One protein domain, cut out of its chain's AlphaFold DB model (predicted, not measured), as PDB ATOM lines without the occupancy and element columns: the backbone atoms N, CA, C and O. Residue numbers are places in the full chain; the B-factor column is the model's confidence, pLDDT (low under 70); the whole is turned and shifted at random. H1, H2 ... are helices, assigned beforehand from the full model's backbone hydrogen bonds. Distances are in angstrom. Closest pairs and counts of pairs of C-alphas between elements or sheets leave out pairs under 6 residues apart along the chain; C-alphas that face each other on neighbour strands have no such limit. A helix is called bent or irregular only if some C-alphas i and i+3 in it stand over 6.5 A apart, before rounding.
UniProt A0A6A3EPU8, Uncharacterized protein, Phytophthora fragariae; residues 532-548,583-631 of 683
ATOM      1  N   ARG A 532     143.708 143.489 124.962       86.44
ATOM      2  CA  ARG A 532     144.358 142.504 124.077       86.44
ATOM      3  C   ARG A 532     145.422 143.150 123.185       86.44
ATOM      4  O   ARG A 532     146.575 142.726 123.184       86.44
ATOM      5  N   TRP A 533     145.076 144.258 122.532       88.31
ATOM      6  CA  TRP A 533     145.953 144.999 121.627       88.31
ATOM      7  C   TRP A 533     147.092 145.707 122.368       88.31
ATOM      8  O   TRP A 533     148.242 145.561 121.971       88.31
ATOM      9  N   ARG A 534     146.834 146.345 123.520       89.44
ATOM     10  CA  ARG A 534     147.908 146.884 124.388       89.44
ATOM     11  C   ARG A 534     148.862 145.808 124.915       89.44
ATOM     12  O   ARG A 534     149.985 146.111 125.309       89.44
ATOM     13  N   THR A 535     148.438 144.549 124.971       90.06
ATOM     14  CA  THR A 535     149.298 143.428 125.386       90.06
ATOM     15  C   THR A 535     150.098 142.876 124.213       90.06
ATOM     16  O   THR A 535     151.293 142.633 124.376       90.06
ATOM     17  N   LEU A 536     149.495 142.802 123.022       90.94
ATOM     18  CA  LEU A 536     150.205 142.541 121.773       90.94
ATOM     19  C   LEU A 536     151.304 143.583 121.522       90.94
ATOM     20  O   LEU A 536     152.458 143.195 121.408       90.94
ATOM     21  N   VAL A 537     150.979 144.882 121.528       91.31
ATOM     22  CA  VAL A 537     151.934 145.986 121.290       91.31
ATOM     23  C   VAL A 537     153.143 145.897 122.226       91.31
ATOM     24  O   VAL A 537     154.285 145.985 121.789       91.31
ATOM     25  N   ARG A 538     152.922 145.632 123.521       90.56
ATOM     26  CA  ARG A 538     154.030 145.416 124.465       90.56
ATOM     27  C   ARG A 538     154.860 144.183 124.093       90.56
ATOM     28  O   ARG A 538     156.084 144.257 124.122       90.56
ATOM     29  N   ARG A 539     154.224 143.060 123.736       90.00
ATOM     30  CA  ARG A 539     154.913 141.819 123.331       90.00
ATOM     31  C   ARG A 539     155.734 142.002 122.051       90.00
ATOM     32  O   ARG A 539     156.844 141.484 121.999       90.00
ATOM     33  N   THR A 540     155.228 142.722 121.050       89.88
ATOM     34  CA  THR A 540     155.953 142.962 119.793       89.88
ATOM     35  C   THR A 540     157.134 143.906 120.005       89.88
ATOM     36  O   THR A 540     158.231 143.566 119.576       89.88
ATOM     37  N   VAL A 541     156.978 145.003 120.760       91.94
ATOM     38  CA  VAL A 541     158.103 145.888 121.130       91.94
ATOM     39  C   VAL A 541     159.192 145.122 121.893       91.94
ATOM     40  O   VAL A 541     160.361 145.205 121.527       91.94
ATOM     41  N   TYR A 542     158.831 144.304 122.892       87.81
ATOM     42  CA  TYR A 542     159.802 143.461 123.611       87.81
ATOM     43  C   TYR A 542     160.506 142.423 122.721       87.81
ATOM     44  O   TYR A 542     161.599 141.983 123.075       87.81
ATOM     45  N   GLN A 543     159.896 142.000 121.611       85.88
ATOM     46  CA  GLN A 543     160.517 141.075 120.661       85.88
ATOM     47  C   GLN A 543     161.440 141.808 119.685       85.88
ATOM     48  O   GLN A 543     162.567 141.360 119.521       85.88
ATOM     49  N   LEU A 544     161.019 142.947 119.125       87.06
ATOM     50  CA  LEU A 544     161.839 143.768 118.224       87.06
ATOM     51  C   LEU A 544     163.145 144.212 118.908       87.06
ATOM     52  O   LEU A 544     164.222 143.921 118.404       87.06
ATOM     53  N   VAL A 545     163.058 144.795 120.113       86.19
ATOM     54  CA  VAL A 545     164.246 145.224 120.881       86.19
ATOM     55  C   VAL A 545     165.178 144.042 121.179       86.19
ATOM     56  O   VAL A 545     166.395 144.151 121.106       86.19
ATOM     57  N   LYS A 546     164.613 142.867 121.468       77.88
ATOM     58  CA  LYS A 546     165.390 141.658 121.762       77.88
ATOM     59  C   LYS A 546     165.984 140.998 120.507       77.88
ATOM     60  O   LYS A 546     166.940 140.234 120.621       77.88
ATOM     61  N   GLU A 547     165.412 141.230 119.330       73.19
ATOM     62  CA  GLU A 547     165.961 140.793 118.041       73.19
ATOM     63  C   GLU A 547     167.089 141.731 117.568       73.19
ATOM     64  O   GLU A 547     168.020 141.258 116.917       73.19
ATOM     65  N   GLU A 548     167.080 142.999 117.999       70.44
ATOM     66  CA  GLU A 548     168.200 143.950 117.911       70.44
ATOM     67  C   GLU A 548     169.342 143.576 118.885       70.44
ATOM     68  O   GLU A 548     170.453 143.287 118.438       70.44
ATOM     69  N   ASP A 583     163.113 148.755 107.650       82.06
ATOM     70  CA  ASP A 583     162.520 149.832 108.452       82.06
ATOM     71  C   ASP A 583     161.692 149.302 109.637       82.06
ATOM     72  O   ASP A 583     160.933 148.333 109.514       82.06
ATOM     73  N   LEU A 584     161.778 149.973 110.790       84.12
ATOM     74  CA  LEU A 584     161.066 149.587 112.015       84.12
ATOM     75  C   LEU A 584     159.545 149.352 111.810       84.12
ATOM     76  O   LEU A 584     159.045 148.352 112.329       84.12
ATOM     77  N   PRO A 585     158.793 150.165 111.030       86.88
ATOM     78  CA  PRO A 585     157.390 149.884 110.717       86.88
ATOM     79  C   PRO A 585     157.178 148.600 109.896       86.88
ATOM     80  O   PRO A 585     156.165 147.928 110.081       86.88
ATOM     81  N   VAL A 586     158.120 148.222 109.023       87.31
ATOM     82  CA  VAL A 586     158.056 146.986 108.218       87.31
ATOM     83  C   VAL A 586     158.300 145.764 109.106       87.31
ATOM     84  O   VAL A 586     157.539 144.794 109.047       87.31
ATOM     85  N   GLN A 587     159.291 145.835 110.002       86.44
ATOM     86  CA  GLN A 587     159.512 144.797 111.012       86.44
ATOM     87  C   GLN A 587     158.291 144.655 111.934       86.44
ATOM     88  O   GLN A 587     157.775 143.552 112.125       86.44
ATOM     89  N   ALA A 588     157.764 145.775 112.442       88.56
ATOM     90  CA  ALA A 588     156.556 145.804 113.260       88.56
ATOM     91  C   ALA A 588     155.346 145.198 112.529       88.56
ATOM     92  O   ALA A 588     154.635 144.387 113.121       88.56
ATOM     93  N   ARG A 589     155.145 145.511 111.240       89.19
ATOM     94  CA  ARG A 589     154.080 144.929 110.405       89.19
ATOM     95  C   ARG A 589     154.219 143.414 110.276       89.19
ATOM     96  O   ARG A 589     153.251 142.710 110.546       89.19
ATOM     97  N   SER A 590     155.420 142.910 109.984       87.81
ATOM     98  CA  SER A 590     155.701 141.466 109.930       87.81
ATOM     99  C   SER A 590     155.402 140.753 111.256       87.81
ATOM    100  O   SER A 590     154.836 139.658 111.257       87.81
ATOM    101  N   VAL A 591     155.771 141.346 112.397       87.81
ATOM    102  CA  VAL A 591     155.509 140.752 113.721       87.81
ATOM    103  C   VAL A 591     154.017 140.818 114.074       87.81
ATOM    104  O   VAL A 591     153.485 139.851 114.621       87.81
ATOM    105  N   VAL A 592     153.324 141.915 113.747       89.00
ATOM    106  CA  VAL A 592     151.876 142.070 113.978       89.00
ATOM    107  C   VAL A 592     151.072 141.098 113.114       89.00
ATOM    108  O   VAL A 592     150.244 140.382 113.667       89.00
ATOM    109  N   GLN A 593     151.346 140.992 111.809       88.12
ATOM    110  CA  GLN A 593     150.659 140.052 110.909       88.12
ATOM    111  C   GLN A 593     150.837 138.590 111.363       88.12
ATOM    112  O   GLN A 593     149.865 137.849 111.435       88.12
ATOM    113  N   ARG A 594     152.037 138.192 111.810       84.25
ATOM    114  CA  ARG A 594     152.281 136.862 112.420       84.25
ATOM    115  C   ARG A 594     151.598 136.633 113.778       84.25
ATOM    116  O   ARG A 594     151.672 135.528 114.308       84.25
ATOM    117  N   SER A 595     150.991 137.660 114.370       82.19
ATOM    118  CA  SER A 595     150.382 137.616 115.707       82.19
ATOM    119  C   SER A 595     148.876 137.912 115.707       82.19
ATOM    120  O   SER A 595     148.281 137.996 116.784       82.19
ATOM    121  N   VAL A 596     148.268 138.141 114.538       84.69
ATOM    122  CA  VAL A 596     146.888 138.624 114.392       84.69
ATOM    123  C   VAL A 596     146.227 137.940 113.198       84.69
ATOM    124  O   VAL A 596     146.640 138.136 112.065       84.69
ATOM    125  N   THR A 597     145.158 137.187 113.453       78.44
ATOM    126  CA  THR A 597     144.396 136.433 112.440       78.44
ATOM    127  C   THR A 597     143.402 137.277 111.632       78.44
ATOM    128  O   THR A 597     142.676 136.743 110.804       78.44
ATOM    129  N   THR A 598     143.322 138.592 111.870       76.12
ATOM    130  CA  THR A 598     142.380 139.483 111.175       76.12
ATOM    131  C   THR A 598     143.038 140.186 109.992       76.12
ATOM    132  O   THR A 598     143.948 140.989 110.194       76.12
ATOM    133  N   GLU A 599     142.485 140.017 108.792       76.44
ATOM    134  CA  GLU A 599     142.925 140.685 107.552       76.44
ATOM    135  C   GLU A 599     142.566 142.189 107.483       76.44
ATOM    136  O   GLU A 599     142.746 142.849 106.461       76.44
ATOM    137  N   VAL A 600     142.045 142.767 108.572       85.62
ATOM    138  CA  VAL A 600     141.605 144.167 108.637       85.62
ATOM    139  C   VAL A 600     142.818 145.103 108.656       85.62
ATOM    140  O   VAL A 600     143.307 145.508 109.710       85.62
ATOM    141  N   GLU A 601     143.285 145.487 107.471       88.94
ATOM    142  CA  GLU A 601     144.464 146.337 107.266       88.94
ATOM    143  C   GLU A 601     144.451 147.638 108.086       88.94
ATOM    144  O   GLU A 601     145.445 147.970 108.727       88.94
ATOM    145  N   GLN A 602     143.306 148.321 108.210       86.94
ATOM    146  CA  GLN A 602     143.180 149.524 109.053       86.94
ATOM    147  C   GLN A 602     143.544 149.273 110.531       86.94
ATOM    148  O   GLN A 602     144.096 150.146 111.209       86.94
ATOM    149  N   LEU A 603     143.249 148.072 111.043       87.06
ATOM    150  CA  LEU A 603     143.615 147.646 112.392       87.06
ATOM    151  C   LEU A 603     145.100 147.275 112.462       87.06
ATOM    152  O   LEU A 603     145.765 147.679 113.415       87.06
ATOM    153  N   ILE A 604     145.632 146.578 111.452       89.31
ATOM    154  CA  ILE A 604     147.064 146.253 111.343       89.31
ATOM    155  C   ILE A 604     147.892 147.544 111.342       89.31
ATOM    156  O   ILE A 604     148.784 147.689 112.173       89.31
ATOM    157  N   GLU A 605     147.562 148.534 110.512       89.88
ATOM    158  CA  GLU A 605     148.253 149.827 110.506       89.88
ATOM    159  C   GLU A 605     148.128 150.589 111.837       89.88
ATOM    160  O   GLU A 605     149.051 151.294 112.248       89.88
ATOM    161  N   LYS A 606     146.970 150.519 112.511       90.88
ATOM    162  CA  LYS A 606     146.783 151.161 113.824       90.88
ATOM    163  C   LYS A 606     147.660 150.497 114.890       90.88
ATOM    164  O   LYS A 606     148.265 151.202 115.692       90.88
ATOM    165  N   LEU A 607     147.775 149.169 114.857       91.00
ATOM    166  CA  LEU A 607     148.691 148.410 115.708       91.00
ATOM    167  C   LEU A 607     150.154 148.731 115.380       91.00
ATOM    168  O   LEU A 607     150.922 148.985 116.297       91.00
ATOM    169  N   VAL A 608     150.542 148.771 114.101       92.62
ATOM    170  CA  VAL A 608     151.920 149.077 113.671       92.62
ATOM    171  C   VAL A 608     152.352 150.475 114.110       92.62
ATOM    172  O   VAL A 608     153.452 150.610 114.640       92.62
ATOM    173  N   ARG A 609     151.487 151.490 113.973       92.31
ATOM    174  CA  ARG A 609     151.743 152.845 114.499       92.31
ATOM    175  C   ARG A 609     152.007 152.818 116.006       92.31
ATOM    176  O   ARG A 609     153.075 153.237 116.433       92.31
ATOM    177  N   GLU A 610     151.117 152.210 116.793       93.19
ATOM    178  CA  GLU A 610     151.308 152.119 118.249       93.19
ATOM    179  C   GLU A 610     152.551 151.289 118.639       93.19
ATOM    180  O   GLU A 610     153.195 151.585 119.642       93.19
ATOM    181  N   VAL A 611     152.946 150.281 117.849       93.19
ATOM    182  CA  VAL A 611     154.215 149.554 118.048       93.19
ATOM    183  C   VAL A 611     155.424 150.453 117.800       93.19
ATOM    184  O   VAL A 611     156.362 150.403 118.588       93.19
ATOM    185  N   VAL A 612     155.415 151.289 116.759       92.88
ATOM    186  CA  VAL A 612     156.507 152.232 116.461       92.88
ATOM    187  C   VAL A 612     156.588 153.337 117.522       92.88
ATOM    188  O   VAL A 612     157.676 153.615 118.032       92.88
ATOM    189  N   ASP A 613     155.451 153.902 117.933       92.19
ATOM    190  CA  ASP A 613     155.371 154.919 118.990       92.19
ATOM    191  C   ASP A 613     155.834 154.347 120.346       92.19
ATOM    192  O   ASP A 613     156.632 154.954 121.069       92.19
ATOM    193  N   ALA A 614     155.400 153.128 120.686       91.50
ATOM    194  CA  ALA A 614     155.824 152.449 121.905       91.50
ATOM    195  C   ALA A 614     157.291 151.988 121.852       91.50
ATOM    196  O   ALA A 614     157.951 152.010 122.891       91.50
ATOM    197  N   TYR A 615     157.821 151.610 120.683       91.62
ATOM    198  CA  TYR A 615     159.238 151.282 120.497       91.62
ATOM    199  C   TYR A 615     160.106 152.520 120.704       91.62
ATOM    200  O   TYR A 615     160.930 152.533 121.611       91.62
ATOM    201  N   THR A 616     159.872 153.587 119.939       89.25
ATOM    202  CA  THR A 616     160.646 154.838 120.030       89.25
ATOM    203  C   THR A 616     160.622 155.441 121.438       89.25
ATOM    204  O   THR A 616     161.643 155.937 121.906       89.25
ATOM    205  N   THR A 617     159.505 155.308 122.163       90.94
ATOM    206  CA  THR A 617     159.381 155.763 123.559       90.94
ATOM    207  C   THR A 617     160.093 154.860 124.582       90.94
ATOM    208  O   THR A 617     160.558 155.356 125.606       90.94
ATOM    209  N   ASN A 618     160.157 153.535 124.373       90.31
ATOM    210  CA  ASN A 618     160.571 152.580 125.421       90.31
ATOM    211  C   ASN A 618     161.826 151.748 125.105       90.31
ATOM    212  O   ASN A 618     162.312 151.074 126.012       90.31
ATOM    213  N   ALA A 619     162.349 151.754 123.874       88.19
ATOM    214  CA  ALA A 619     163.414 150.842 123.444       88.19
ATOM    215  C   ALA A 619     164.657 150.929 124.338       88.19
ATOM    216  O   ALA A 619     165.060 149.918 124.901       88.19
ATOM    217  N   THR A 620     165.177 152.132 124.589       85.31
ATOM    218  CA  THR A 620     166.349 152.364 125.457       85.31
ATOM    219  C   THR A 620     166.147 151.845 126.887       85.31
ATOM    220  O   THR A 620     167.033 151.219 127.471       85.31
ATOM    221  N   LEU A 621     164.946 152.030 127.449       87.31
ATOM    222  CA  LEU A 621     164.566 151.526 128.771       87.31
ATOM    223  C   LEU A 621     164.411 149.995 128.796       87.31
ATOM    224  O   LEU A 621     164.586 149.377 129.852       87.31
ATOM    225  N   ILE A 622     164.060 149.380 127.665       85.12
ATOM    226  CA  ILE A 622     163.967 147.927 127.507       85.12
ATOM    227  C   ILE A 622     165.366 147.330 127.323       85.12
ATOM    228  O   ILE A 622     165.712 146.463 128.119       85.12
ATOM    229  N   GLN A 623     166.180 147.841 126.390       82.00
ATOM    230  CA  GLN A 623     167.591 147.474 126.178       82.00
ATOM    231  C   GLN A 623     168.359 147.515 127.509       82.00
ATOM    232  O   GLN A 623     168.899 146.505 127.955       82.00
ATOM    233  N   SER A 624     168.292 148.640 128.236       80.12
ATOM    234  CA  SER A 624     168.902 148.800 129.566       80.12
ATOM    235  C   SER A 624     168.502 147.685 130.548       80.12
ATOM    236  O   SER A 624     169.354 147.124 131.237       80.12
ATOM    237  N   LYS A 625     167.222 147.287 130.572       81.50
ATOM    238  CA  LYS A 625     166.707 146.207 131.437       81.50
ATOM    239  C   LYS A 625     166.991 144.799 130.909       81.50
ATOM    240  O   LYS A 625     166.965 143.857 131.701       81.50
ATOM    241  N   VAL A 626     167.229 144.621 129.611       77.12
ATOM    242  CA  VAL A 626     167.706 143.356 129.031       77.12
ATOM    243  C   VAL A 626     169.178 143.159 129.399       77.12
ATOM    244  O   VAL A 626     169.527 142.101 129.928       77.12
ATOM    245  N   VAL A 627     169.997 144.205 129.257       71.56
ATOM    246  CA  VAL A 627     171.405 144.236 129.681       71.56
ATOM    247  C   VAL A 627     171.543 144.020 131.195       71.56
ATOM    248  O   VAL A 627     172.290 143.130 131.594       71.56
ATOM    249  N   GLU A 628     170.759 144.709 132.043       71.19
ATOM    250  CA  GLU A 628     170.744 144.510 133.515       71.19
ATOM    251  C   GLU A 628     170.523 143.034 133.907       71.19
ATOM    252  O   GLU A 628     171.092 142.525 134.874       71.19
ATOM    253  N   ARG A 629     169.678 142.320 133.155       71.38
ATOM    254  CA  ARG A 629     169.323 140.917 133.434       71.38
ATOM    255  C   ARG A 629     170.345 139.930 132.869       71.38
ATOM    256  O   ARG A 629     170.482 138.826 133.412       71.38
ATOM    257  N   GLY A 630     171.052 140.337 131.818       65.38
ATOM    258  CA  GLY A 630     171.968 139.529 131.024       65.38
ATOM    259  C   GLY A 630     171.246 138.510 130.125       65.38
ATOM    260  O   GLY A 630     170.163 138.017 130.472       65.38
ATOM    261  N   PRO A 631     171.840 138.127 128.981       65.94
ATOM    262  CA  PRO A 631     171.254 137.148 128.074       65.94
ATOM    263  C   PRO A 631     171.390 135.727 128.654       65.94
ATOM    264  O   PRO A 631     172.371 135.018 128.443       65.94
TER     265      PRO A 631
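This is residues 532 to 548 and 583 to 631 of the 683 residues of an uncharacterized protein of Phytophthora fragariae (UniProt A0A6A3EPU8). One long bent helix, H3, makes the longest axis, H1 crosses inside its bend, and H2 packs on H1 and arm H3a. The 66 printed residues hold three named helices, H1, H2, H3 along the chain, and no named strand: all helix, packing mostly crossed. The whole is compact, radius of gyration of the C-alphas 12.0 A, spanning 38 by 21 by 18 A.

Find H3, residues 601 to 629, one helix by its hydrogen bonds but bent: C-alphas 617 and 620 are 8.0 A apart. Arm H3a, residues 601 to 617, runs 24.0 A from (144.464, 146.337, 107.266); H3b, residues 620 to 629, ends at (169.323, 140.917, 133.434). H1, residues 532 to 548, runs 24.7 A from (144.358, 142.504, 124.077); H2 is residues 584 to 593.

H3a and H3b stand at a steep tilt of 69 degrees, only just short of about perpendicular. H1 touches H3a at C-alphas 537 and 611, the closest, 5.3 A, a steep tilt of 56 degrees. Residues 542 to 546 alone of H1 touch H3b, closest C-alphas 545 and 623, 6.7 A. H2 touches H3a, closest C-alphas 588 and 608, 5.7 A, and H1, closest C-alphas 591 and 540, 6.5 A. H2 and H3b are apart. Every O i to N i+4 pair is within hydrogen-bond range in H2, H3a and H3b; in H1, 12 of 13.

C-alphas 600 and 628, the farthest apart, are 38.3 A apart. Residues 549 to 582 are not printed; C-alphas 548 and 583 are 12.5 A apart across the cut. The link from H2 to H3 is short. Residues 630 to 631 are under pLDDT 70.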